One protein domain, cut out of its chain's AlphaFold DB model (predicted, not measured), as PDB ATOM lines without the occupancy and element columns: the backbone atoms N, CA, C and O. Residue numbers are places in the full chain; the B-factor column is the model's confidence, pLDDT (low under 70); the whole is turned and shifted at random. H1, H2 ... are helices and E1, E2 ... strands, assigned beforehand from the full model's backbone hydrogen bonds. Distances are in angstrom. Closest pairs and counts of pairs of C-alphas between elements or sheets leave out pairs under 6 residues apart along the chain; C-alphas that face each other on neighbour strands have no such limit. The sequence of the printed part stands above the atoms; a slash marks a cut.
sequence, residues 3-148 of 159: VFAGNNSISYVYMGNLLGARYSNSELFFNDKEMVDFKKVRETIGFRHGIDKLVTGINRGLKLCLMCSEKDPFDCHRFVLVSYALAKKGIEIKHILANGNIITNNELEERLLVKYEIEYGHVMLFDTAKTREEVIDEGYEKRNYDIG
ATOM      1  N   VAL A   3     -37.398 -20.537  35.663       62.34
ATOM      2  CA  VAL A   3     -38.358 -19.890  36.566       62.34
ATOM      3  C   VAL A   3     -39.694 -20.594  36.368       62.34
ATOM      4  O   VAL A   3     -39.986 -21.026  35.260       62.34
ATOM      5  N   PHE A   4     -40.505 -20.743  37.405       60.00
ATOM      6  CA  PHE A   4     -41.803 -21.406  37.290       60.00
ATOM      7  C   PHE A   4     -42.927 -20.371  37.356       60.00
ATOM      8  O   PHE A   4     -42.889 -19.477  38.198       60.00
ATOM      9  N   ALA A   5     -43.912 -20.487  36.465       61.72
ATOM     10  CA  ALA A   5     -45.161 -19.730  36.521       61.72
ATOM     11  C   ALA A   5     -46.314 -20.731  36.656       61.72
ATOM     12  O   ALA A   5     -46.708 -21.380  35.683       61.72
ATOM     13  N   GLY A   6     -46.800 -20.917  37.886       74.81
ATOM     14  CA  GLY A   6     -47.667 -22.047  38.226       74.81
ATOM     15  C   GLY A   6     -46.938 -23.382  38.025       74.81
ATOM     16  O   GLY A   6     -45.783 -23.521  38.419       74.81
ATOM     17  N   ASN A   7     -47.587 -24.341  37.357       72.75
ATOM     18  CA  ASN A   7     -47.013 -25.664  37.065       72.75
ATOM     19  C   ASN A   7     -46.120 -25.697  35.808       72.75
ATOM     20  O   ASN A   7     -45.605 -26.755  35.447       72.75
ATOM     21  N   ASN A   8     -45.918 -24.559  35.134       74.19
ATOM     22  CA  ASN A   8     -45.144 -24.495  33.897       74.19
ATOM     23  C   ASN A   8     -43.722 -23.988  34.160       74.19
ATOM     24  O   ASN A   8     -43.522 -22.954  34.801       74.19
ATOM     25  N   SER A   9     -42.723 -24.678  33.600       81.44
ATOM     26  CA  SER A   9     -41.341 -24.195  33.599       81.44
ATOM     27  C   SER A   9     -41.119 -23.186  32.472       81.44
ATOM     28  O   SER A   9     -41.300 -23.510  31.297       81.44
ATOM     29  N   ILE A  10     -40.652 -21.995  32.818       84.25
ATOM     30  CA  ILE A  10     -40.205 -20.942  31.910       84.25
ATOM     31  C   ILE A  10     -38.678 -20.920  31.925       84.25
ATOM     32  O   ILE A  10     -38.046 -20.842  32.976       84.25
ATOM     33  N   SER A  11     -38.053 -20.965  30.752       87.25
ATOM     34  CA  SER A  11     -36.610 -20.738  30.648       87.25
ATOM     35  C   SER A  11     -36.341 -19.248  30.463       87.25
ATOM     36  O   SER A  11     -36.829 -18.644  29.515       87.25
ATOM     37  N   TYR A  12     -35.545 -18.666  31.355       88.56
ATOM     38  CA  TYR A  12     -35.085 -17.285  31.271       88.56
ATOM     39  C   TYR A  12     -33.664 -17.214  30.707       88.56
ATOM     40  O   TYR A  12     -32.739 -17.871  31.217       88.56
ATOM     41  N   VAL A  13     -33.503 -16.371  29.686       89.75
ATOM     42  CA  VAL A  13     -32.234 -16.044  29.032       89.75
ATOM     43  C   VAL A  13     -32.082 -14.528  29.027       89.75
ATOM     44  O   VAL A  13     -32.904 -13.814  28.458       89.75
ATOM     45  N   TYR A  14     -31.015 -14.030  29.651       90.81
ATOM     46  CA  TYR A  14     -30.676 -12.615  29.579       90.81
ATOM     47  C   TYR A  14     -30.109 -12.284  28.192       90.81
ATOM     48  O   TYR A  14     -29.150 -12.910  27.744       90.81
ATOM     49  N   MET A  15     -30.700 -11.292  27.520       92.00
ATOM     50  CA  MET A  15     -30.271 -10.823  26.195       92.00
ATOM     51  C   MET A  15     -29.975  -9.318  26.166       92.00
ATOM     52  O   MET A  15     -29.861  -8.751  25.085       92.00
ATOM     53  N   GLY A  16     -29.822  -8.657  27.321       88.31
ATOM     54  CA  GLY A  16     -29.596  -7.205  27.377       88.31
ATOM     55  C   GLY A  16     -28.311  -6.747  26.678       88.31
ATOM     56  O   GLY A  16     -28.284  -5.656  26.126       88.31
ATOM     57  N   ASN A  17     -27.292  -7.610  26.594       87.94
ATOM     58  CA  ASN A  17     -26.058  -7.316  25.852       87.94
ATOM     59  C   ASN A  17     -26.241  -7.337  24.323       87.94
ATOM     60  O   ASN A  17     -25.382  -6.841  23.606       87.94
ATOM     61  N   LEU A  18     -27.315  -7.959  23.822       93.19
ATOM     62  CA  LEU A  18     -27.597  -8.078  22.387       93.19
ATOM     63  C   LEU A  18     -28.765  -7.184  21.958       93.19
ATOM     64  O   LEU A  18     -28.721  -6.600  20.887       93.19
ATOM     65  N   LEU A  19     -29.811  -7.104  22.783       95.44
ATOM     66  CA  LEU A  19     -31.097  -6.470  22.463       95.44
ATOM     67  C   LEU A  19     -31.455  -5.323  23.423       95.44
ATOM     68  O   LEU A  19     -32.617  -4.933  23.511       95.44
ATOM     69  N   GLY A  20     -30.487  -4.835  24.201       93.25
ATOM     70  CA  GLY A  20     -30.649  -3.634  25.016       93.25
ATOM     71  C   GLY A  20     -30.521  -2.359  24.184       93.25
ATOM     72  O   GLY A  20     -30.049  -2.387  23.055       93.25
ATOM     73  N   ALA A  21     -30.920  -1.229  24.765       90.62
ATOM     74  CA  ALA A  21     -30.868   0.085  24.114       90.62
ATOM     75  C   ALA A  21     -29.792   1.029  24.675       90.62
ATOM     76  O   ALA A  21     -29.711   2.182  24.260       90.62
ATOM     77  N   ARG A  22     -28.979   0.573  25.637       92.25
ATOM     78  CA  ARG A  22     -27.954   1.404  26.281       92.25
ATOM     79  C   ARG A  22     -26.603   1.164  25.621       92.25
ATOM     80  O   ARG A  22     -26.000   0.114  25.827       92.25
ATOM     81  N   TYR A  23     -26.143   2.150  24.860       91.75
ATOM     82  CA  TYR A  23     -24.843   2.149  24.199       91.75
ATOM     83  C   TYR A  23     -24.049   3.381  24.637       91.75
ATOM     84  O   TYR A  23     -24.629   4.435  24.888       91.75
ATOM     85  N   SER A  24     -22.729   3.231  24.738       88.56
ATOM     86  CA  SER A  24     -21.790   4.314  25.066       88.56
ATOM     87  C   SER A  24     -20.843   4.664  23.913       88.56
ATOM     88  O   SER A  24     -20.105   5.638  24.017       88.56
ATOM     89  N   ASN A  25     -20.845   3.884  22.822       91.69
ATOM     90  CA  ASN A  25     -20.087   4.212  21.616       91.69
ATOM     91  C   ASN A  25     -20.785   5.363  20.878       91.69
ATOM     92  O   ASN A  25     -21.903   5.182  20.393       91.69
ATOM     93  N   SER A  26     -20.110   6.506  20.762       93.19
ATOM     94  CA  SER A  26     -20.626   7.704  20.097       93.19
ATOM     95  C   SER A  26     -20.885   7.519  18.602       93.19
ATOM     96  O   SER A  26     -21.740   8.204  18.047       93.19
ATOM     97  N   GLU A  27     -20.243   6.548  17.949       95.25
ATOM     98  CA  GLU A  27     -20.554   6.198  16.556       95.25
ATOM     99  C   GLU A  27     -22.001   5.721  16.389       95.25
ATOM    100  O   GLU A  27     -22.576   5.866  15.311       95.25
ATOM    101  N   LEU A  28     -22.600   5.178  17.454       96.38
ATOM    102  CA  LEU A  28     -23.985   4.714  17.481       96.38
ATOM    103  C   LEU A  28     -24.969   5.803  17.916       96.38
ATOM    104  O   LEU A  28     -26.138   5.491  18.121       96.38
ATOM    105  N   PHE A  29     -24.531   7.049  18.091       96.56
ATOM    106  CA  PHE A  29     -25.417   8.156  18.450       96.56
ATOM    107  C   PHE A  29     -25.925   8.885  17.210       96.56
ATOM    108  O   PHE A  29     -25.367   8.744  16.120       96.56
ATOM    109  N   PHE A  30     -26.977   9.679  17.367       95.94
ATOM    110  CA  PHE A  30     -27.351  10.664  16.362       95.94
ATOM    111  C   PHE A  30     -26.215  11.674  16.150       95.94
ATOM    112  O   PHE A  30     -25.415  11.943  17.044       95.94
ATOM    113  N   ASN A  31     -26.119  12.239  14.947       93.38
ATOM    114  CA  ASN A  31     -25.024  13.158  14.619       93.38
ATOM    115  C   ASN A  31     -25.154  14.512  15.345       93.38
ATOM    116  O   ASN A  31     -24.168  15.227  15.489       93.38
ATOM    117  N   ASP A  32     -26.365  14.865  15.776       93.38
ATOM    118  CA  ASP A  32     -26.737  16.135  16.401       93.38
ATOM    119  C   ASP A  32     -26.974  16.027  17.921       93.38
ATOM    120  O   ASP A  32     -27.231  17.043  18.569       93.38
ATOM    121  N   LYS A  33     -26.894  14.824  18.513       91.38
ATOM    122  CA  LYS A  33     -27.180  14.593  19.940       91.38
ATOM    123  C   LYS A  33     -26.486  13.340  20.473       91.38
ATOM    124  O   LYS A  33     -26.428  12.326  19.789       91.38
ATOM    125  N   GLU A  34     -26.077  13.355  21.744       94.19
ATOM    126  CA  GLU A  34     -25.530  12.192  22.475       94.19
ATOM    127  C   GLU A  34     -26.599  11.136  22.821       94.19
ATOM    128  O   GLU A  34     -26.702  10.647  23.943       94.19
ATOM    129  N   MET A  35     -27.464  10.807  21.871       95.81
ATOM    130  CA  MET A  35     -28.567   9.873  22.031       95.81
ATOM    131  C   MET A  35     -28.401   8.722  21.055       95.81
ATOM    132  O   MET A  35     -28.062   8.941  19.896       95.81
ATOM    133  N   VAL A  36     -28.657   7.501  21.516       97.19
ATOM    134  CA  VAL A  36     -28.520   6.289  20.705       97.19
ATOM    135  C   VAL A  36     -29.433   6.335  19.476       97.19
ATOM    136  O   VAL A  36     -30.650   6.473  19.577       97.19
ATOM    137  N   ASP A  37     -28.837   6.134  18.307       97.69
ATOM    138  CA  ASP A  37     -29.522   5.968  17.036       97.69
ATOM    139  C   ASP A  37     -29.801   4.476  16.785       97.69
ATOM    140  O   ASP A  37     -28.921   3.685  16.427       97.69
ATOM    141  N   PHE A  38     -31.060   4.071  16.945       98.00
ATOM    142  CA  PHE A  38     -31.509   2.705  16.713       98.00
ATOM    143  C   PHE A  38     -31.336   2.248  15.264       98.00
ATOM    144  O   PHE A  38     -31.228   1.044  15.028       98.00
ATOM    145  N   LYS A  39     -31.256   3.147  14.277       97.44
ATOM    146  CA  LYS A  39     -30.857   2.785  12.908       97.44
ATOM    147  C   LYS A  39     -29.440   2.243  12.892       97.44
ATOM    148  O   LYS A  39     -29.244   1.131  12.422       97.44
ATOM    149  N   LYS A  40     -28.494   2.937  13.519       97.56
ATOM    150  CA  LYS A  40     -27.104   2.470  13.625       97.56
ATOM    151  C   LYS A  40     -26.991   1.195  14.460       97.56
ATOM    152  O   LYS A  40     -26.281   0.270  14.073       97.56
ATOM    153  N   VAL A  41     -27.741   1.091  15.562       97.81
ATOM    154  CA  VAL A  41     -27.768  -0.126  16.399       97.81
ATOM    155  C   VAL A  41     -28.230  -1.357  15.615       97.81
ATOM    156  O   VAL A  41     -27.614  -2.419  15.748       97.81
ATOM    157  N   ARG A  42     -29.270  -1.226  14.777       97.81
ATOM    158  CA  ARG A  42     -29.797  -2.319  13.936       97.81
ATOM    159  C   ARG A  42     -28.749  -2.897  12.981       97.81
ATOM    160  O   ARG A  42     -28.808  -4.083  12.654       97.81
ATOM    161  N   GLU A  43     -27.750  -2.102  12.612       97.44
ATOM    162  CA  GLU A  43     -26.660  -2.532  11.738       97.44
ATOM    163  C   GLU A  43     -25.540  -3.285  12.476       97.44
ATOM    164  O   GLU A  43     -24.711  -3.946  11.847       97.44
ATOM    165  N   THR A  44     -25.515  -3.245  13.810       97.38
ATOM    166  CA  THR A  44     -24.469  -3.909  14.595       97.38
ATOM    167  C   THR A  44     -24.586  -5.434  14.543       97.38
ATOM    168  O   THR A  44     -25.674  -6.013  14.594       97.38
ATOM    169  N   ILE A  45     -23.434  -6.114  14.521       96.75
ATOM    170  CA  ILE A  45     -23.361  -7.586  14.504       96.75
ATOM    171  C   ILE A  45     -24.065  -8.183  15.731       96.75
ATOM    172  O   ILE A  45     -24.814  -9.151  15.606       96.75
ATOM    173  N   GLY A  46     -23.856  -7.591  16.912       96.50
ATOM    174  CA  GLY A  46     -24.452  -8.062  18.164       96.50
ATOM    175  C   GLY A  46     -25.979  -8.012  18.144       96.50
ATOM    176  O   GLY A  46     -26.629  -8.999  18.494       96.50
ATOM    177  N   PHE A  47     -26.553  -6.903  17.672       98.06
ATOM    178  CA  PHE A  47     -28.002  -6.762  17.582       98.06
ATOM    179  C   PHE A  47     -28.615  -7.747  16.584       98.06
ATOM    180  O   PHE A  47     -29.525  -8.499  16.944       98.06
ATOM    181  N   ARG A  48     -28.073  -7.816  15.359       98.12
ATOM    182  CA  ARG A  48     -28.543  -8.756  14.326       98.12
ATOM    183  C   ARG A  48     -28.482 -10.202  14.814       98.12
ATOM    184  O   ARG A  48     -29.464 -10.930  14.694       98.12
ATOM    185  N   HIS A  49     -27.387 -10.582  15.476       97.81
ATOM    186  CA  HIS A  49     -27.256 -11.896  16.099       97.81
ATOM    187  C   HIS A  49     -28.330 -12.148  17.169       97.81
ATOM    188  O   HIS A  49     -28.891 -13.242  17.249       97.81
ATOM    189  N   GLY A  50     -28.655 -11.144  17.987       97.75
ATOM    190  CA  GLY A  50     -29.754 -11.213  18.949       97.75
ATOM    191  C   GLY A  50     -31.104 -11.495  18.286       97.75
ATOM    192  O   GLY A  50     -31.821 -12.394  18.731       97.75
ATOM    193  N   ILE A  51     -31.426 -10.778  17.208       98.31
ATOM    194  CA  ILE A  51     -32.663 -10.971  16.440       98.31
ATOM    195  C   ILE A  51     -32.708 -12.364  15.809       98.31
ATOM    196  O   ILE A  51     -33.712 -13.064  15.947       98.31
ATOM    197  N   ASP A  52     -31.618 -12.819  15.195       98.00
ATOM    198  CA  ASP A  52     -31.566 -14.139  14.561       98.00
ATOM    199  C   ASP A  52     -31.744 -15.276  15.580       98.00
ATOM    200  O   ASP A  52     -32.384 -16.287  15.279       98.00
ATOM    201  N   LYS A  53     -31.267 -15.105  16.823       97.12
ATOM    202  CA  LYS A  53     -31.546 -16.053  17.918       97.12
ATOM    203  C   LYS A  53     -33.031 -16.124  18.262       97.12
ATOM    204  O   LYS A  53     -33.533 -17.228  18.481       97.12
ATOM    205  N   LEU A  54     -33.729 -14.987  18.302       97.44
ATOM    206  CA  LEU A  54     -35.177 -14.962  18.532       97.44
ATOM    207  C   LEU A  54     -35.923 -15.656  17.389       97.44
ATOM    208  O   LEU A  54     -36.709 -16.565  17.649       97.44
ATOM    209  N   VAL A  55     -35.620 -15.301  16.137       97.62
ATOM    210  CA  VAL A  55     -36.244 -15.900  14.943       97.62
ATOM    211  C   VAL A  55     -35.998 -17.409  14.885       97.62
ATOM    212  O   VAL A  55     -36.929 -18.181  14.680       97.62
ATOM    213  N   THR A  56     -34.771 -17.858  15.157       97.25
ATOM    214  CA  THR A  56     -34.442 -19.291  15.248       97.25
ATOM    215  C   THR A  56     -35.279 -19.991  16.319       97.25
ATOM    216  O   THR A  56     -35.758 -21.102  16.099       97.25
ATOM    217  N   GLY A  57     -35.458 -19.363  17.483       95.75
ATOM    218  CA  GLY A  57     -36.302 -19.892  18.551       95.75
ATOM    219  C   GLY A  57     -37.763 -20.035  18.124       95.75
ATOM    220  O   GLY A  57     -38.350 -21.098  18.320       95.75
ATOM    221  N   ILE A  58     -38.316 -19.004  17.486       95.62
ATOM    222  CA  ILE A  58     -39.689 -18.996  16.960       95.62
ATOM    223  C   ILE A  58     -39.873 -20.106  15.919       95.62
ATOM    224  O   ILE A  58     -40.793 -20.910  16.040       95.62
ATOM    225  N   ASN A  59     -38.946 -20.231  14.966       96.00
ATOM    226  CA  ASN A  59     -38.984 -21.263  13.922       96.00
ATOM    227  C   ASN A  59     -38.865 -22.691  14.478       96.00
ATOM    228  O   ASN A  59     -39.301 -23.646  13.845       96.00
ATOM    229  N   ARG A  60     -38.300 -22.848  15.680       96.25
ATOM    230  CA  ARG A  60     -38.258 -24.120  16.422       96.25
ATOM    231  C   ARG A  60     -39.517 -24.372  17.261       96.25
ATOM    232  O   ARG A  60     -39.547 -25.334  18.025       96.25
ATOM    233  N   GLY A  61     -40.535 -23.517  17.159       94.44
ATOM    234  CA  GLY A  61     -41.790 -23.629  17.901       94.44
ATOM    235  C   GLY A  61     -41.725 -23.112  19.341       94.44
ATOM    236  O   GLY A  61     -42.625 -23.402  20.133       94.44
ATOM    237  N   LEU A  62     -40.682 -22.361  19.720       92.38
ATOM    238  CA  LEU A  62     -40.611 -21.770  21.056       92.38
ATOM    239  C   LEU A  62     -41.605 -20.613  21.188       92.38
ATOM    240  O   LEU A  62     -41.622 -19.688  20.380       92.38
ATOM    241  N   LYS A  63     -42.373 -20.622  22.280       91.19
ATOM    242  CA  LYS A  63     -43.169 -19.468  22.710       91.19
ATOM    243  C   LYS A  63     -42.261 -18.520  23.483       91.19
ATOM    244  O   LYS A  63     -41.845 -18.836  24.597       91.19
ATOM    245  N   LEU A  64     -41.922 -17.391  22.873       93.50
ATOM    246  CA  LEU A  64     -41.018 -16.402  23.454       93.50
ATOM    247  C   LEU A  64     -41.806 -15.235  24.054       93.50
ATOM    248  O   LEU A  64     -42.810 -14.801  23.498       93.50
ATOM    249  N   CYS A  65     -41.319 -14.711  25.177       93.56
ATOM    250  CA  CYS A  65     -41.793 -13.468  25.776       93.56
ATOM    251  C   CYS A  65     -40.581 -12.588  26.093       93.56
ATOM    252  O   CYS A  65     -39.609 -13.059  26.690       93.56
ATOM    253  N   LEU A  66     -40.629 -11.321  25.675       93.44
ATOM    254  CA  LEU A  66     -39.606 -10.321  25.971       93.44
ATOM    255  C   LEU A  66     -40.139  -9.364  27.038       93.44
ATOM    256  O   LEU A  66     -41.123  -8.667  26.820       93.44
ATOM    257  N   MET A  67     -39.473  -9.317  28.187       89.38
ATOM    258  CA  MET A  67     -39.893  -8.490  29.323       89.38
ATOM    259  C   MET A  67     -39.398  -7.042  29.174       89.38
ATOM    260  O   MET A  67     -38.193  -6.858  29.030       89.38
ATOM    261  N   CYS A  68     -40.281  -6.032  29.260       85.12
ATOM    262  CA  CYS A  68     -39.936  -4.607  29.478       85.12
ATOM    263  C   CYS A  68     -40.052  -4.230  30.962       85.12
ATOM    264  O   CYS A  68     -40.741  -4.899  31.729       85.12
ATOM    265  N   SER A  69     -39.402  -3.129  31.340       86.38
ATOM    266  CA  SER A  69     -39.645  -2.409  32.603       86.38
ATOM    267  C   SER A  69     -40.639  -1.251  32.439       86.38
ATOM    268  O   SER A  69     -41.142  -0.707  33.418       86.38
ATOM    269  N   GLU A  70     -40.892  -0.855  31.199       91.38
ATOM    270  CA  GLU A  70     -41.742   0.249  30.790       91.38
ATOM    271  C   GLU A  70     -43.226  -0.155  30.858       91.38
ATOM    272  O   GLU A  70     -43.601  -1.252  30.438       91.38
ATOM    273  N   LYS A  71     -44.074   0.729  31.403       90.56
ATOM    274  CA  LYS A  71     -45.510   0.463  31.615       90.56
ATOM    275  C   LYS A  71     -46.312   0.482  30.310       90.56
ATOM    276  O   LYS A  71     -47.220  -0.331  30.146       90.56
ATOM    277  N   ASP A  72     -46.000   1.430  29.427       94.00
ATOM    278  CA  ASP A  72     -46.568   1.523  28.083       94.00
ATOM    279  C   ASP A  72     -45.520   1.022  27.074       94.00
ATOM    280  O   ASP A  72     -44.400   1.545  27.053       94.00
ATOM    281  N   PRO A  73     -45.831   0.012  26.239       95.69
ATOM    282  CA  PRO A  73     -44.914  -0.440  25.197       95.69
ATOM    283  C   PRO A  73     -44.523   0.670  24.215       95.69
ATOM    284  O   PRO A  73     -43.429   0.597  23.659       95.69
ATOM    285  N   PHE A  74     -45.347   1.706  24.036       96.75
ATOM    286  CA  PHE A  74     -45.040   2.853  23.180       96.75
ATOM    287  C   PHE A  74     -43.822   3.652  23.673       96.75
ATOM    288  O   PHE A  74     -43.119   4.263  22.870       96.75
ATOM    289  N   ASP A  75     -43.544   3.648  24.981       94.38
ATOM    290  CA  ASP A  75     -42.351   4.242  25.608       94.38
ATOM    291  C   ASP A  75     -41.187   3.240  25.748       94.38
ATOM    292  O   ASP A  75     -40.118   3.596  26.240       94.38
ATOM    293  N   CYS A  76     -41.361   1.977  25.338       95.06
ATOM    294  CA  CYS A  76     -40.325   0.958  25.480       95.06
ATOM    295  C   CYS A  76     -39.409   0.915  24.256       95.06
ATOM    296  O   CYS A  76     -39.855   0.734  23.120       95.06
ATOM    297  N   HIS A  77     -38.095   0.904  24.492       95.81
ATOM    298  CA  HIS A  77     -37.118   0.665  23.428       95.81
ATOM    299  C   HIS A  77     -37.363  -0.656  22.687       95.81
ATOM    300  O   HIS A  77     -37.048  -0.770  21.510       95.81
ATOM    301  N   ARG A  78     -37.943  -1.671  23.345       96.44
ATOM    302  CA  ARG A  78     -38.240  -2.948  22.685       96.44
ATOM    303  C   ARG A  78     -39.266  -2.800  21.578       96.44
ATOM    304  O   ARG A  78     -39.126  -3.512  20.601       96.44
ATOM    305  N   PHE A  79     -40.231  -1.891  21.685       97.75
ATOM    306  CA  PHE A  79     -41.126  -1.604  20.568       97.75
ATOM    307  C   PHE A  79     -40.356  -0.939  19.419       97.75
ATOM    308  O   PHE A  79     -40.354  -1.441  18.298       97.75
ATOM    309  N   VAL A  80     -39.628   0.137  19.719       98.19
ATOM    310  CA  VAL A  80     -38.992   0.984  18.695       98.19
ATOM    311  C   VAL A  80     -37.800   0.306  18.004       98.19
ATOM    312  O   VAL A  80     -37.562   0.519  16.820       98.19
ATOM    313  N   LEU A  81     -37.054  -0.534  18.724       98.12
ATOM    314  CA  LEU A  81     -35.846  -1.201  18.234       98.12
ATOM    315  C   LEU A  81     -36.093  -2.675  17.878       98.12
ATOM    316  O   LEU A  81     -35.795  -3.112  16.767       98.12
ATOM    317  N   VAL A  82     -36.601  -3.466  18.829       98.25
ATOM    318  CA  VAL A  82     -36.653  -4.934  18.704       98.25
ATOM    319  C   VAL A  82     -37.874  -5.388  17.906       98.25
ATOM    320  O   VAL A  82     -37.717  -6.165  16.965       98.25
ATOM    321  N   SER A  83     -39.073  -4.901  18.239       97.88
ATOM    322  CA  SER A  83     -40.305  -5.222  17.514       97.88
ATOM    323  C   SER A  83     -40.220  -4.744  16.076       97.88
ATOM    324  O   SER A  83     -40.553  -5.526  15.196       97.88
ATOM    325  N   TYR A  84     -39.672  -3.547  15.826       98.31
ATOM    326  CA  TYR A  84     -39.358  -3.088  14.469       98.31
ATOM    327  C   TYR A  84     -38.587  -4.156  13.675       98.31
ATOM    328  O   TYR A  84     -38.998  -4.577  12.595       98.31
ATOM    329  N   ALA A  85     -37.462  -4.625  14.224       98.31
ATOM    330  CA  ALA A  85     -36.573  -5.542  13.516       98.31
ATOM    331  C   ALA A  85     -37.209  -6.924  13.290       98.31
ATOM    332  O   ALA A  85     -36.939  -7.574  12.280       98.31
ATOM    333  N   LEU A  86     -38.055  -7.374  14.219       98.19
ATOM    334  CA  LEU A  86     -38.828  -8.608  14.080       98.19
ATOM    335  C   LEU A  86     -39.964  -8.455  13.055       98.19
ATOM    336  O   LEU A  86     -40.142  -9.343  12.221       98.19
ATOM    337  N   ALA A  87     -40.680  -7.330  13.065       97.56
ATOM    338  CA  ALA A  87     -41.775  -7.038  12.142       97.56
ATOM    339  C   ALA A  87     -41.281  -6.974  10.690       97.56
ATOM    340  O   ALA A  87     -41.875  -7.601   9.816       97.56
ATOM    341  N   LYS A  88     -40.119  -6.351  10.434       96.75
ATOM    342  CA  LYS A  88     -39.464  -6.366   9.108       96.75
ATOM    343  C   LYS A  88     -39.054  -7.769   8.634       96.75
ATOM    344  O   LYS A  88     -38.803  -7.964   7.449       96.75
ATOM    345  N   LYS A  89     -38.996  -8.760   9.530       96.56
ATOM    346  CA  LYS A  89     -38.797 -10.183   9.196       96.56
ATOM    347  C   LYS A  89     -40.116 -10.967   9.098       96.56
ATOM    348  O   LYS A  89     -40.080 -12.192   9.016       96.56
ATOM    349  N   GLY A  90     -41.266 -10.291   9.122       96.12
ATOM    350  CA  GLY A  90     -42.593 -10.903   9.014       96.12
ATOM    351  C   GLY A  90     -43.073 -11.611  10.284       96.12
ATOM    352  O   GLY A  90     -44.000 -12.416  10.221       96.12
ATOM    353  N   ILE A  91     -42.445 -11.353  11.435       97.19
ATOM    354  CA  ILE A  91     -42.874 -11.923  12.715       97.19
ATOM    355  C   ILE A  91     -44.031 -11.092  13.276       97.19
ATOM    356  O   ILE A  91     -43.929  -9.875  13.374       97.19
ATOM    357  N   GLU A  92     -45.112 -11.751  13.693       95.75
ATOM    358  CA  GLU A  92     -46.215 -11.103  14.410       95.75
ATOM    359  C   GLU A  92     -45.811 -10.821  15.867       95.75
ATOM    360  O   GLU A  92     -45.385 -11.726  16.591       95.75
ATOM    361  N   ILE A  93     -45.972  -9.572  16.318       97.12
ATOM    362  CA  ILE A  93     -45.669  -9.157  17.695       97.12
ATOM    363  C   ILE A  93     -46.922  -8.610  18.383       97.12
ATOM    364  O   ILE A  93     -47.691  -7.826  17.822       97.12
ATOM    365  N   LYS A  94     -47.093  -9.019  19.641       97.38
ATOM    366  CA  LYS A  94     -48.127  -8.553  20.565       97.38
ATOM    367  C   LYS A  94     -47.468  -8.030  21.832       97.38
ATOM    368  O   LYS A  94     -46.510  -8.624  22.327       97.38
ATOM    369  N   HIS A  95     -48.004  -6.942  22.365       97.06
ATOM    370  CA  HIS A  95     -47.535  -6.305  23.584       97.06
ATOM    371  C   HIS A  95     -48.575  -6.480  24.686       97.06
ATOM    372  O   HIS A  95     -49.761  -6.239  24.473       97.06
ATOM    373  N   ILE A  96     -48.117  -6.903  25.863       94.81
ATOM    374  CA  ILE A  96     -48.957  -7.059  27.052       94.81
ATOM    375  C   ILE A  96     -48.905  -5.744  27.829       94.81
ATOM    376  O   ILE A  96     -47.835  -5.318  28.263       94.81
ATOM    377  N   LEU A  97     -50.054  -5.096  27.982       94.25
ATOM    378  CA  LEU A  97     -50.223  -3.865  28.746       94.25
ATOM    379  C   LEU A  97     -50.251  -4.152  30.251       94.25
ATOM    380  O   LEU A  97     -50.530  -5.267  30.690       94.25
ATOM    381  N   ALA A  98     -50.029  -3.119  31.067       90.25
ATOM    382  CA  ALA A  98     -49.986  -3.242  32.528       90.25
ATOM    383  C   ALA A  98     -51.280  -3.788  33.167       90.25
ATOM    384  O   ALA A  98     -51.241  -4.324  34.270       90.25
ATOM    385  N   ASN A  99     -52.421  -3.658  32.487       92.62
ATOM    386  CA  ASN A  99     -53.707  -4.218  32.912       92.62
ATOM    387  C   ASN A  99     -53.968  -5.641  32.369       92.62
ATOM    388  O   ASN A  99     -55.061  -6.165  32.556       92.62
ATOM    389  N   GLY A 100     -52.997  -6.251  31.681       92.12
ATOM    390  CA  GLY A 100     -53.102  -7.574  31.063       92.12
ATOM    391  C   GLY A 100     -53.709  -7.586  29.657       92.12
ATOM    392  O   GLY A 100     -53.684  -8.631  29.008       92.12
ATOM    393  N   ASN A 101     -54.217  -6.452  29.160       95.62
ATOM    394  CA  ASN A 101     -54.736  -6.367  27.796       95.62
ATOM    395  C   ASN A 101     -53.608  -6.482  26.766       95.62
ATOM    396  O   ASN A 101     -52.450  -6.180  27.049       95.62
ATOM    397  N   ILE A 102     -53.967  -6.876  25.547       97.00
ATOM    398  CA  ILE A 102     -53.037  -6.966  24.426       97.00
ATOM    399  C   ILE A 102     -53.236  -5.779  23.489       97.00
ATOM    400  O   ILE A 102     -54.372  -5.421  23.189       97.00
ATOM    401  N   ILE A 103     -52.129  -5.224  23.005       97.69
ATOM    402  CA  ILE A 103     -52.084  -4.337  21.841       97.69
ATOM    403  C   ILE A 103     -51.132  -4.937  20.801       97.69
ATOM    404  O   ILE A 103     -50.087  -5.504  21.142       97.69
ATOM    405  N   THR A 104     -51.506  -4.883  19.533       98.12
ATOM    406  CA  THR A 104     -50.691  -5.376  18.417       98.12
ATOM    407  C   THR A 104     -49.594  -4.376  18.044       98.12
ATOM    408  O   THR A 104     -49.693  -3.185  18.345       98.12
ATOM    409  N   ASN A 105     -48.539  -4.844  17.366       97.88
ATOM    410  CA  ASN A 105     -47.514  -3.941  16.831       97.88
ATOM    411  C   ASN A 105     -48.109  -2.927  15.842       97.88
ATOM    412  O   ASN A 105     -47.762  -1.754  15.907       97.88
ATOM    413  N   ASN A 106     -49.054  -3.358  14.999       97.50
ATOM    414  CA  ASN A 106     -49.723  -2.486  14.033       97.50
ATOM    415  C   ASN A 106     -50.508  -1.365  14.727       97.50
ATOM    416  O   ASN A 106     -50.442  -0.224  14.301       97.50
ATOM    417  N   GLU A 107     -51.205  -1.642  15.831       98.19
ATOM    418  CA  GLU A 107     -51.900  -0.591  16.591       98.19
ATOM    419  C   GLU A 107     -50.930   0.421  17.223       98.19
ATOM    420  O   GLU A 107     -51.245   1.608  17.314       98.19
ATOM    421  N   LEU A 108     -49.741  -0.015  17.651       98.12
ATOM    422  CA  LEU A 108     -48.696   0.903  18.117       98.12
ATOM    423  C   LEU A 108     -48.063   1.693  16.963       98.12
ATOM    424  O   LEU A 108     -47.721   2.857  17.145       98.12
ATOM    425  N   GLU A 109     -47.932   1.089  15.785       98.00
ATOM    426  CA  GLU A 109     -47.527   1.761  14.547       98.00
ATOM    427  C   GLU A 109     -48.524   2.852  14.137       98.00
ATOM    428  O   GLU A 109     -48.114   3.974  13.856       98.00
ATOM    429  N   GLU A 110     -49.831   2.586  14.199       97.44
ATOM    430  CA  GLU A 110     -50.851   3.620  13.968       97.44
ATOM    431  C   GLU A 110     -50.744   4.751  15.005       97.44
ATOM    432  O   GLU A 110     -50.870   5.930  14.670       97.44
ATOM    433  N   ARG A 111     -50.419   4.428  16.268       97.56
ATOM    434  CA  ARG A 111     -50.111   5.465  17.266       97.56
ATOM    435  C   ARG A 111     -48.892   6.305  16.890       97.56
ATOM    436  O   ARG A 111     -48.892   7.478  17.247       97.56
ATOM    437  N   LEU A 112     -47.877   5.763  16.207       97.94
ATOM    438  CA  LEU A 112     -46.745   6.564  15.715       97.94
ATOM    439  C   LEU A 112     -47.232   7.605  14.704       97.94
ATOM    440  O   LEU A 112     -46.917   8.783  14.857       97.94
ATOM    441  N   LEU A 113     -48.035   7.184  13.724       96.69
ATOM    442  CA  LEU A 113     -48.567   8.080  12.693       96.69
ATOM    443  C   LEU A 113     -49.398   9.209  13.309       96.69
ATOM    444  O   LEU A 113     -49.172  10.375  13.004       96.69
ATOM    445  N   VAL A 114     -50.282   8.879  14.257       96.88
ATOM    446  CA  VAL A 114     -51.097   9.875  14.971       96.88
ATOM    447  C   VAL A 114     -50.239  10.795  15.848       96.88
ATOM    448  O   VAL A 114     -50.428  12.007  15.831       96.88
ATOM    449  N   LYS A 115     -49.282  10.249  16.613       97.06
ATOM    450  CA  LYS A 115     -48.408  11.007  17.535       97.06
ATOM    451  C   LYS A 115     -47.589  12.082  16.818       97.06
ATOM    452  O   LYS A 115     -47.285  13.102  17.438       97.06
ATOM    453  N   TYR A 116     -47.190  11.809  15.578       96.38
ATOM    454  CA  TYR A 116     -46.297  12.651  14.783       96.38
ATOM    455  C   TYR A 116     -46.976  13.296  13.572       96.38
ATOM    456  O   TYR A 116     -46.269  13.865  12.745       96.38
ATOM    457  N   GLU A 117     -48.307  13.207  13.482       94.62
ATOM    458  CA  GLU A 117     -49.113  13.821  12.418       94.62
ATOM    459  C   GLU A 117     -48.624  13.425  11.008       94.62
ATOM    460  O   GLU A 117     -48.531  14.251  10.103       94.62
ATOM    461  N   ILE A 118     -48.262  12.147  10.829       90.31
ATOM    462  CA  ILE A 118     -47.724  11.631   9.565       90.31
ATOM    463  C   ILE A 118     -48.862  11.061   8.721       90.31
ATOM    464  O   ILE A 118     -49.449  10.029   9.052       90.31
ATOM    465  N   GLU A 119     -49.133  11.708   7.592       83.38
ATOM    466  CA  GLU A 119     -50.100  11.250   6.597       83.38
ATOM    467  C   GLU A 119     -49.414  10.455   5.473       83.38
ATOM    468  O   GLU A 119     -48.256  10.698   5.125       83.38
ATOM    469  N   TYR A 120     -50.136   9.507   4.873       79.06
ATOM    470  CA  TYR A 120     -49.686   8.743   3.707       79.06
ATOM    471  C   TYR A 120     -50.787   8.665   2.646       79.06
ATOM    472  O   TYR A 120     -51.971   8.786   2.950       79.06
ATOM    473  N   GLY A 121     -50.407   8.473   1.380       66.56
ATOM    474  CA  GLY A 121     -51.355   8.338   0.264       66.56
ATOM    475  C   GLY A 121     -51.876   9.646  -0.348       66.56
ATOM    476  O   GLY A 121     -52.536   9.597  -1.384       66.56
ATOM    477  N   HIS A 122     -51.540  10.812   0.213       63.50
ATOM    478  CA  HIS A 122     -51.798  12.102  -0.429       63.50
ATOM    479  C   HIS A 122     -50.666  12.434  -1.412       63.50
ATOM    480  O   HIS A 122     -49.506  12.569  -1.025       63.50
ATOM    481  N   VAL A 123     -50.998  12.545  -2.701       57.69
ATOM    482  CA  VAL A 123     -50.071  13.017  -3.739       57.69
ATOM    483  C   VAL A 123     -50.006  14.539  -3.639       57.69
ATOM    484  O   VAL A 123     -50.985  15.219  -3.943       57.69
ATOM    485  N   MET A 124     -48.871  15.084  -3.204       56.66
ATOM    486  CA  MET A 124     -48.610  16.517  -3.351       56.66
ATOM    487  C   MET A 124     -48.211  16.794  -4.803       56.66
ATOM    488  O   MET A 124     -47.619  15.944  -5.460       56.66
ATOM    489  N   LEU A 125     -48.526  17.991  -5.305       57.69
ATOM    490  CA  LEU A 125     -48.412  18.383  -6.722       57.69
ATOM    491  C   LEU A 125     -47.013  18.153  -7.347       57.69
ATOM    492  O   LEU A 125     -46.888  18.163  -8.570       57.69
ATOM    493  N   PHE A 126     -45.981  17.938  -6.520       65.56
ATOM    494  CA  PHE A 126     -44.593  17.720  -6.932       65.56
ATOM    495  C   PHE A 126     -43.886  16.533  -6.248       65.56
ATOM    496  O   PHE A 126     -42.724  16.297  -6.565       65.56
ATOM    497  N   ASP A 127     -44.562  15.760  -5.386       63.00
ATOM    498  CA  ASP A 127     -43.948  14.631  -4.669       63.00
ATOM    499  C   ASP A 127     -44.701  13.318  -4.911       63.00
ATOM    500  O   ASP A 127     -45.933  13.250  -4.875       63.00
ATOM    501  N   THR A 128     -43.945  12.237  -5.107       71.44
ATOM    502  CA  THR A 128     -44.486  10.876  -5.047       71.44
ATOM    503  C   THR A 128     -45.022  10.602  -3.646       71.44
ATOM    504  O   THR A 128     -44.310  10.793  -2.662       71.44
ATOM    505  N   ALA A 129     -46.270  10.134  -3.552       80.19
ATOM    506  CA  ALA A 129     -46.873   9.777  -2.271       80.19
ATOM    507  C   ALA A 129     -46.033   8.705  -1.560       80.19
ATOM    508  O   ALA A 129     -45.739   7.660  -2.144       80.19
ATOM    509  N   LYS A 130     -45.684   8.959  -0.294       83.94
ATOM    510  CA  LYS A 130     -45.003   7.978   0.556       83.94
ATOM    511  C   LYS A 130     -45.873   6.735   0.731       83.94
ATOM    512  O   LYS A 130     -47.090   6.823   0.930       83.94
ATOM    513  N   THR A 131     -45.234   5.578   0.692       90.19
ATOM    514  CA  THR A 131     -45.834   4.293   1.047       90.19
ATOM    515  C   THR A 131     -46.082   4.209   2.554       90.19
ATOM    516  O   THR A 131     -45.452   4.917   3.342       90.19
ATOM    517  N   ARG A 132     -46.970   3.295   2.981       89.94
ATOM    518  CA  ARG A 132     -47.190   3.022   4.415       89.94
ATOM    519  C   ARG A 132     -45.881   2.647   5.119       89.94
ATOM    520  O   ARG A 132     -45.662   3.029   6.259       89.94
ATOM    521  N   GLU A 133     -45.019   1.886   4.453       92.12
ATOM    522  CA  GLU A 133     -43.758   1.441   5.042       92.12
ATOM    523  C   GLU A 133     -42.827   2.619   5.355       92.12
ATOM    524  O   GLU A 133     -42.303   2.703   6.462       92.12
ATOM    525  N   GLU A 134     -42.693   3.567   4.427       93.38
ATOM    526  CA  GLU A 134     -41.839   4.746   4.603       93.38
ATOM    527  C   GLU A 134     -42.324   5.656   5.738       93.38
ATOM    528  O   GLU A 134     -41.511   6.135   6.529       93.38
ATOM    529  N   VAL A 135     -43.638   5.877   5.861       94.62
ATOM    530  CA  VAL A 135     -44.179   6.714   6.949       94.62
ATOM    531  C   VAL A 135     -44.074   6.050   8.318       94.62
ATOM    532  O   VAL A 135     -43.875   6.732   9.323       94.62
ATOM    533  N   ILE A 136     -44.161   4.719   8.372       96.12
ATOM    534  CA  ILE A 136     -43.937   3.969   9.607       96.12
ATOM    535  C   ILE A 136     -42.468   4.044  10.013       96.12
ATOM    536  O   ILE A 136     -42.183   4.312  11.183       96.12
ATOM    537  N   ASP A 137     -41.541   3.876   9.069       97.06
ATOM    538  CA  ASP A 137     -40.106   4.003   9.334       97.06
ATOM    539  C   ASP A 137     -39.763   5.411   9.854       97.06
ATOM    540  O   ASP A 137     -39.041   5.536  10.847       97.06
ATOM    541  N   GLU A 138     -40.364   6.459   9.280       96.38
ATOM    542  CA  GLU A 138     -40.273   7.830   9.797       96.38
ATOM    543  C   GLU A 138     -40.817   7.948  11.233       96.38
ATOM    544  O   GLU A 138     -40.173   8.546  12.101       96.38
ATOM    545  N   GLY A 139     -41.979   7.354  11.518       97.81
ATOM    546  CA  GLY A 139     -42.564   7.334  12.860       97.81
ATOM    547  C   GLY A 139     -41.643   6.679  13.893       97.81
ATOM    548  O   GLY A 139     -41.458   7.211  14.992       97.81
ATOM    549  N   TYR A 140     -41.010   5.559  13.541       98.31
ATOM    550  CA  TYR A 140     -40.026   4.889  14.393       98.31
ATOM    551  C   TYR A 140     -38.778   5.747  14.633       98.31
ATOM    552  O   TYR A 140     -38.279   5.789  15.761       98.31
ATOM    553  N   GLU A 141     -38.275   6.446  13.611       97.31
ATOM    554  CA  GLU A 141     -37.128   7.354  13.745       97.31
ATOM    555  C   GLU A 141     -37.443   8.527  14.685       97.31
ATOM    556  O   GLU A 141     -36.681   8.774  15.627       97.31
ATOM    557  N   LYS A 142     -38.600   9.182  14.515       97.75
ATOM    558  CA  LYS A 142     -39.065  10.238  15.434       97.75
ATOM    559  C   LYS A 142     -39.230   9.706  16.853       97.75
ATOM    560  O   LYS A 142     -38.810  10.350  17.811       97.75
ATOM    561  N   ARG A 143     -39.772   8.494  17.001       97.94
ATOM    562  CA  ARG A 143     -39.936   7.889  18.322       97.94
ATOM    563  C   ARG A 143     -38.622   7.581  19.001       97.94
ATOM    564  O   ARG A 143     -38.502   7.830  20.198       97.94
ATOM    565  N   ASN A 144     -37.635   7.087  18.260       97.94
ATOM    566  CA  ASN A 144     -36.291   6.912  18.791       97.94
ATOM    567  C   ASN A 144     -35.714   8.245  19.299       97.94
ATOM    568  O   ASN A 144     -35.147   8.284  20.385       97.94
ATOM    569  N   TYR A 145     -35.917   9.341  18.567       96.75
ATOM    570  CA  TYR A 145     -35.442  10.664  18.982       96.75
ATOM    571  C   TYR A 145     -36.075  11.161  20.300       96.75
ATOM    572  O   TYR A 145     -35.441  11.892  21.066       96.75
ATOM    573  N   ASP A 146     -37.306  10.735  20.600       96.56
ATOM    574  CA  ASP A 146     -38.000  11.083  21.844       96.56
ATOM    575  C   ASP A 146     -37.534  10.250  23.048       96.56
ATOM    576  O   ASP A 146     -37.399  10.782  24.150       96.56
ATOM    577  N   ILE A 147     -37.331   8.939  22.861       95.19
ATOM    578  CA  ILE A 147     -37.147   7.987  23.978       95.19
ATOM    579  C   ILE A 147     -35.745   7.380  24.067       95.19
ATOM    580  O   ILE A 147     -35.473   6.591  24.976       95.19
ATOM    581  N   GLY A 148     -34.879   7.676  23.099       93.81
ATOM    582  CA  GLY A 148     -33.556   7.087  22.980       93.81
ATOM    583  C   GLY A 148     -32.731   7.278  24.250       93.81
ATOM    584  O   GLY A 148     -32.829   8.278  24.962       93.81
TER     585      GLY A 148
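What this domain is: This is residues 3 to 148 of the 159 residues of the protein "Protein containing DUF488" of Candidatus Omnitrophus magneticus (UniProt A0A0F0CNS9). A core helix, H4, has H2, H3 and H6 packed round it at mostly crossed angles, and H5 lies across H6 on the side of the small E4 and E5 hairpin. A second small hairpin, E1 and E2, makes one far end of the elongated whole, and at the other far end the loop residues 123 to 128 stick out. The printed part has 146 residues with six named helices and five named strands, in the order E1, E2, H1, E3, H2, H3, H4, E4, E5, H5, H6; each hairpin is a two-stranded antiparallel sheet. The class is mixed, helices and strands. The whole is compact by its radius of gyration of the C-alphas, 16.7 A, while its spans are 62 by 35 by 28 A.

How they stand to each other: E1, residues 3 to 5, and E2, residues 8 to 11, form a hairpin, antiparallel at 144 degrees, with N 3 and O 10 at 2.8 A and N 10 and O 3 at 2.7 A, within hydrogen-bond range. H1, residues 16 to 19, touches H3, residues 45 to 59, which meets it with residues 46 to 51 alone; the closest C-alphas are those of Leu 18 and Phe 47, 5.0 A apart. E3, residues 33 to 36, pairs with no named strand, and it and H2, residues 38 to 43, meet only through their link. H4, residues 77 to 87, and H6, residues 132 to 147, are the hubs, touching three helices each. H2 touches H4 at a steep tilt of 45 degrees, the same way, closest at the C-alphas of Phe 38 and Leu 81, 6.0 A. H3 touches H4 with residues 51 to 55 alone, at a steep tilt of 58 degrees, the same way, closest at the C-alphas of Ile 51 and Leu 86, 7.0 A. H4 and H6 touch at a shallow tilt of 23 degrees, opposite ways, closest at the C-alphas of Val 80 and Tyr 140, 5.9 A. H2 and H6 only just touch, with 3 pairs of C-alphas within 8 A, closest at Phe 38 and Asn 144, 6.7 A. E4, residues 94 to 96, and E5, residues 102 to 104, form a hairpin, antiparallel at 150 degrees, with N 95 and O 103 within hydrogen-bond range at 2.8 A. H4 and E4 are near each other, with 5 pairs of C-alphas within 10 A. H5, residues 105 to 115, touches H6 about perpendicular, at 74 degrees, closest at the C-alphas of Leu 112 and Gly 139, 5.1 A. In H3, H5 and H6 every O i to N i+4 pair is within hydrogen-bond range, against 1 of 2 in H2 and 5 of 7 in H4; H1 is too short for such a pair.

Where its parts are: E1 begins at C-alpha 3, (-38.358, -19.890, 36.566), and spans 6.8 A, E2 9.9 A. H1 spans 5.2 A, E3 8.4 A and H2 8.7 A. H3 spans 20.8 A and H4 14.4 A, from C-alpha 77 at (-37.118, 0.665, 23.428). E4 spans 6.7 A, E5 6.6 A and H5 15.0 A. H6, the longest helix, spans 22.5 A and ends at C-alpha 147, (-37.147, 7.987, 23.978).

The domain as a whole: The C-alphas of Asn 7 and Leu 125, the two farthest apart, are 62.1 A from each other. The printed part has no cut. The links H1 to E3, H3 to H4 and H5 to H6 are long, with 13, 17 and 16 residues. The mean pLDDT of the printed part is 91.7; residues 3 to 5 and 121 to 127 are under 70.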